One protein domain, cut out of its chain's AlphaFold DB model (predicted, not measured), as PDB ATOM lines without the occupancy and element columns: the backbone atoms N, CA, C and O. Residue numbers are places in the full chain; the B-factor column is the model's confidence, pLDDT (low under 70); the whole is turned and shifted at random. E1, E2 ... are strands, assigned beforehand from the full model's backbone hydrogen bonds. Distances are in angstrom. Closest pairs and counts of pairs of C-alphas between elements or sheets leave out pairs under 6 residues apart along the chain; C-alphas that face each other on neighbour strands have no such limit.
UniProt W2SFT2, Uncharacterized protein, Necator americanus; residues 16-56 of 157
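Overview. This is residues 16 to 56 of the 157 residues of an uncharacterized protein of Necator americanus (UniProt W2SFT2). This domain has little regular structure: a hairpin of two short strands, E1 and E2, with a wide loop, residues 39 to 50, at one end and a winding lead-in, residues 16 to 33, that loops out beyond the other. The 41 printed residues hold no named helix; E1 then E2 make an antiparallel sheet, all strand in class, with 10 residues in named elements. The whole is loose, with a radius of gyration of the C-alphas of 12.7 A and spans of 35 by 23 by 14 A.

Arrangement. Past residues 16 to 33, look at E1, residues 34 to 38, and its antiparallel neighbour E2, residues 51 to 55, at 157 degrees between directions; they form a hairpin. C-alphas 34 and 55 face each other at 4.4 A. N 35 and O 54 are within hydrogen-bond range at 2.8 A, as are N 52 and O 37 at 2.9 A.

Along the chain. Start at C-alpha 16, (107.896, 277.732, 335.374). Find E1 from C-alpha 34 at (114.732, 269.648, 321.488), 13.2 A long; E2, 13.1 A, ends at C-alpha 55, (110.904, 267.982, 322.803).

Size, cuts and confidence. The C-alphas farthest apart, of Lys 28 and Glu 42, are 36.2 A apart. The printed part has no cut, and the link from E1 to E2 is long. Its mean pLDDT is 81.2; no printed residue is under 70.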
ATOM      1  N   ARG A  16     108.458 278.056 336.688       87.00
ATOM      2  CA  ARG A  16     107.896 277.732 335.374       87.00
ATOM      3  C   ARG A  16     108.741 278.371 334.286       87.00
ATOM      4  O   ARG A  16     108.854 279.592 334.223       87.00
ATOM      5  N   LEU A  17     109.315 277.537 333.428       87.19
ATOM      6  CA  LEU A  17     110.094 277.967 332.273       87.19
ATOM      7  C   LEU A  17     109.317 277.627 331.003       87.19
ATOM      8  O   LEU A  17     108.914 276.482 330.810       87.19
ATOM      9  N   VAL A  18     109.109 278.624 330.143       87.38
ATOM     10  CA  VAL A  18     108.476 278.444 328.830       87.38
ATOM     11  C   VAL A  18     109.521 278.740 327.765       87.38
ATOM     12  O   VAL A  18     109.946 279.884 327.594       87.38
ATOM     13  N   PHE A  19     109.949 277.701 327.055       83.94
ATOM     14  CA  PHE A  19     110.931 277.826 325.985       83.94
ATOM     15  C   PHE A  19     110.231 278.233 324.690       83.94
ATOM     16  O   PHE A  19     109.330 277.549 324.210       83.94
ATOM     17  N   LYS A  20     110.644 279.364 324.116       83.12
ATOM     18  CA  LYS A  20     110.172 279.785 322.794       83.12
ATOM     19  C   LYS A  20     110.891 278.990 321.709       83.12
ATOM     20  O   LYS A  20     112.062 278.641 321.855       83.12
ATOM     21  N   ARG A  21     110.202 278.774 320.590       79.25
ATOM     22  CA  ARG A  21     110.789 278.186 319.387       79.25
ATOM     23  C   ARG A  21     111.929 279.077 318.892       79.25
ATOM     24  O   ARG A  21     111.690 280.232 318.542       79.25
ATOM     25  N   ASN A  22     113.150 278.550 318.883       76.38
ATOM     26  CA  ASN A  22     114.331 279.266 318.407       76.38
ATOM     27  C   ASN A  22     114.787 278.662 317.066       76.38
ATOM     28  O   ASN A  22     114.947 277.436 316.999       76.38
ATOM     29  N   PRO A  23     114.965 279.456 315.992       80.12
ATOM     30  CA  PRO A  23     115.576 278.961 314.762       80.12
ATOM     31  C   PRO A  23     117.004 278.476 315.035       80.12
ATOM     32  O   PRO A  23     117.814 279.173 315.648       80.12
ATOM     33  N   GLY A  24     117.321 277.262 314.589       75.31
ATOM     34  CA  GLY A  24     118.641 276.681 314.764       75.31
ATOM     35  C   GLY A  24     119.639 277.286 313.779       75.31
ATOM     36  O   GLY A  24     119.532 277.106 312.565       75.31
ATOM     37  N   ILE A  25     120.655 277.974 314.306       77.50
ATOM     38  CA  ILE A  25     121.753 278.543 313.504       77.50
ATOM     39  C   ILE A  25     122.498 277.429 312.747       77.50
ATOM     40  O   ILE A  25     122.854 277.588 311.582       77.50
ATOM     41  N   LEU A  26     122.684 276.269 313.387       78.56
ATOM     42  CA  LEU A  26     123.388 275.114 312.812       78.56
ATOM     43  C   LEU A  26     122.538 274.305 311.823       78.56
ATOM     44  O   LEU A  26     123.077 273.546 311.024       78.56
ATOM     45  N   THR A  27     121.217 274.476 311.852       77.12
ATOM     46  CA  THR A  27     120.257 273.749 311.011       77.12
ATOM     47  C   THR A  27     119.684 274.631 309.902       77.12
ATOM     48  O   THR A  27     118.586 274.389 309.418       77.12
ATOM     49  N   LYS A  28     120.420 275.679 309.497       81.25
ATOM     50  CA  LYS A  28     120.028 276.610 308.421       81.25
ATOM     51  C   LYS A  28     118.630 277.224 308.614       81.25
ATOM     52  O   LYS A  28     117.942 277.507 307.639       81.25
ATOM     53  N   GLY A  29     118.224 277.452 309.863       75.50
ATOM     54  CA  GLY A  29     116.935 278.060 310.196       75.50
ATOM     55  C   GLY A  29     115.819 277.074 310.539       75.50
ATOM     56  O   GLY A  29     114.761 277.526 310.977       75.50
ATOM     57  N   ASP A  30     116.037 275.757 310.431       79.62
ATOM     58  CA  ASP A  30     115.074 274.786 310.960       79.62
ATOM     59  C   ASP A  30     114.908 274.978 312.472       79.62
ATOM     60  O   ASP A  30     115.871 275.260 313.191       79.62
ATOM     61  N   ALA A  31     113.685 274.811 312.969       77.12
ATOM     62  CA  ALA A  31     113.395 274.992 314.384       77.12
ATOM     63  C   ALA A  31     114.153 273.980 315.257       77.12
ATOM     64  O   ALA A  31     114.169 272.778 314.973       77.12
ATOM     65  N   GLN A  32     114.727 274.465 316.360       79.38
ATOM     66  CA  GLN A  32     115.299 273.618 317.400       79.38
ATOM     67  C   GLN A  32     114.194 272.727 317.995       79.38
ATOM     68  O   GLN A  32     113.330 273.203 318.728       79.38
ATOM     69  N   LYS A  33     114.227 271.426 317.686       81.06
ATOM     70  CA  LYS A  33     113.178 270.466 318.086       81.06
ATOM     71  C   LYS A  33     113.292 269.977 319.529       81.06
ATOM     72  O   LYS A  33     112.364 269.349 320.029       81.06
ATOM     73  N   GLN A  34     114.439 270.196 320.169       86.44
ATOM     74  CA  GLN A  34     114.732 269.648 321.488       86.44
ATOM     75  C   GLN A  34     115.611 270.589 322.315       86.44
ATOM     76  O   GLN A  34     116.583 271.169 321.816       86.44
ATOM     77  N   VAL A  35     115.276 270.683 323.597       86.56
ATOM     78  CA  VAL A  35     116.046 271.337 324.654       86.56
ATOM     79  C   VAL A  35     116.580 270.258 325.593       86.56
ATOM     80  O   VAL A  35     115.887 269.288 325.897       86.56
ATOM     81  N   ILE A  36     117.820 270.422 326.054       87.94
ATOM     82  CA  ILE A  36     118.424 269.547 327.060       87.94
ATOM     83  C   ILE A  36     118.572 270.353 328.343       87.94
ATOM     84  O   ILE A  36     119.222 271.397 328.352       87.94
ATOM     85  N   VAL A  37     117.957 269.865 329.414       87.88
ATOM     86  CA  VAL A  37     118.020 270.462 330.746       87.88
ATOM     87  C   VAL A  37     119.014 269.676 331.584       87.88
ATOM     88  O   VAL A  37     118.905 268.453 331.707       87.88
ATOM     89  N   TYR A  38     119.965 270.394 332.169       87.38
ATOM     90  CA  TYR A  38     120.912 269.868 333.140       87.38
ATOM     91  C   TYR A  38     120.611 270.452 334.516       87.38
ATOM     92  O   TYR A  38     120.146 271.589 334.624       87.38
ATOM     93  N   PHE A  39     120.896 269.680 335.559       82.88
ATOM     94  CA  PHE A  39     120.712 270.106 336.941       82.88
ATOM     95  C   PHE A  39     122.080 270.246 337.603       82.88
ATOM     96  O   PHE A  39     122.803 269.260 337.742       82.88
ATOM     97  N   GLY A  40     122.428 271.479 337.967       79.56
ATOM     98  CA  GLY A  40     123.618 271.798 338.752       79.56
ATOM     99  C   GLY A  40     123.302 271.917 340.241       79.56
ATOM    100  O   GLY A  40     122.136 271.998 340.637       79.56
ATOM    101  N   ASP A  41     124.350 271.910 341.054       76.25
ATOM    102  CA  ASP A  41     124.318 272.309 342.458       76.25
ATOM    103  C   ASP A  41     124.923 273.721 342.608       76.25
ATOM    104  O   ASP A  41     124.906 274.509 341.664       76.25
ATOM    105  N   GLU A  42     125.378 274.086 343.806       77.00
ATOM    106  CA  GLU A  42     126.000 275.393 344.069       77.00
ATOM    107  C   GLU A  42     127.374 275.570 343.396       77.00
ATOM    108  O   GLU A  42     127.916 276.676 343.385       77.00
ATOM    109  N   TRP A  43     127.926 274.499 342.818       79.31
ATOM    110  CA  TRP A  43     129.239 274.480 342.185       79.31
ATOM    111  C   TRP A  43     129.140 274.789 340.682       79.31
ATOM    112  O   TRP A  43     128.127 274.485 340.043       79.31
ATOM    113  N   PRO A  44     130.171 275.418 340.086       75.75
ATOM    114  CA  PRO A  44     130.095 275.906 338.710       75.75
ATOM    115  C   PRO A  44     130.075 274.778 337.670       75.75
ATOM    116  O   PRO A  44     129.569 274.965 336.560       75.75
ATOM    117  N   GLU A  45     130.616 273.604 337.995       78.50
ATOM    118  CA  GLU A  45     130.628 272.461 337.094       78.50
ATOM    119  C   GLU A  45     129.282 271.734 337.079       78.50
ATOM    120  O   GLU A  45     128.826 271.161 338.067       78.50
ATOM    121  N   ILE A  46     128.683 271.654 335.895       78.00
ATOM    122  CA  ILE A  46     127.462 270.888 335.670       78.00
ATOM    123  C   ILE A  46     127.842 269.473 335.225       78.00
ATOM    124  O   ILE A  46     128.510 269.273 334.210       78.00
ATOM    125  N   GLY A  47     127.405 268.473 335.990       72.56
ATOM    126  CA  GLY A  47     127.591 267.070 335.638       72.56
ATOM    127  C   GLY A  47     126.818 266.679 334.371       72.56
ATOM    128  O   GLY A  47     125.771 267.236 334.052       72.56
ATOM    129  N   VAL A  48     127.301 265.656 333.660       72.88
ATOM    130  CA  VAL A  48     126.634 265.129 332.448       72.88
ATOM    131  C   VAL A  48     125.286 264.465 332.774       72.88
ATOM    132  O   VAL A  48     124.418 264.347 331.905       72.88
ATOM    133  N   PHE A  49     125.104 264.038 334.026       72.75
ATOM    134  CA  PHE A  49     123.897 263.390 334.523       72.75
ATOM    135  C   PHE A  49     123.455 263.987 335.868       72.75
ATOM    136  O   PHE A  49     124.315 264.277 336.700       72.75
ATOM    137  N   PRO A  50     122.136 264.077 336.126       78.06
ATOM    138  CA  PRO A  50     121.040 263.733 335.216       78.06
ATOM    139  C   PRO A  50     120.809 264.817 334.147       78.06
ATOM    140  O   PRO A  50     120.847 266.008 334.443       78.06
ATOM    141  N   ARG A  51     120.529 264.391 332.909       85.88
ATOM    142  CA  ARG A  51     120.085 265.266 331.813       85.88
ATOM    143  C   ARG A  51     118.689 264.859 331.364       85.88
ATOM    144  O   ARG A  51     118.408 263.667 331.252       85.88
ATOM    145  N   VAL A  52     117.827 265.835 331.113       87.81
ATOM    146  CA  VAL A  52     116.449 265.613 330.660       87.81
ATOM    147  C   VAL A  52     116.276 266.244 329.293       87.81
ATOM    148  O   VAL A  52     116.642 267.396 329.075       87.81
ATOM    149  N   HIS A  53     115.719 265.476 328.368       88.75
ATOM    150  CA  HIS A  53     115.427 265.928 327.019       88.75
ATOM    151  C   HIS A  53     113.959 266.350 326.948       88.75
ATOM    152  O   HIS A  53     113.082 265.556 327.277       88.75
ATOM    153  N   ILE A  54     113.701 267.587 326.530       88.62
ATOM    154  CA  ILE A  54     112.354 268.136 326.341       88.62
ATOM    155  C   ILE A  54     112.191 268.450 324.859       88.62
ATOM    156  O   ILE A  54     112.963 269.228 324.295       88.62
ATOM    157  N   THR A  55     111.220 267.814 324.222       88.38
ATOM    158  CA  THR A  55     110.904 267.982 322.803       88.38
ATOM    159  C   THR A  55     109.857 269.068 322.574       88.38
ATOM    160  O   THR A  55     109.190 269.534 323.497       88.38
ATOM    161  N   GLU A  56     109.751 269.533 321.331       84.06
ATOM    162  CA  GLU A  56     108.727 270.499 320.930       84.06
ATOM    163  C   GLU A  56     107.319 269.964 321.257       84.06
ATOM    164  O   GLU A  56     106.997 268.827 320.926       84.06
TER     165      GLU A  56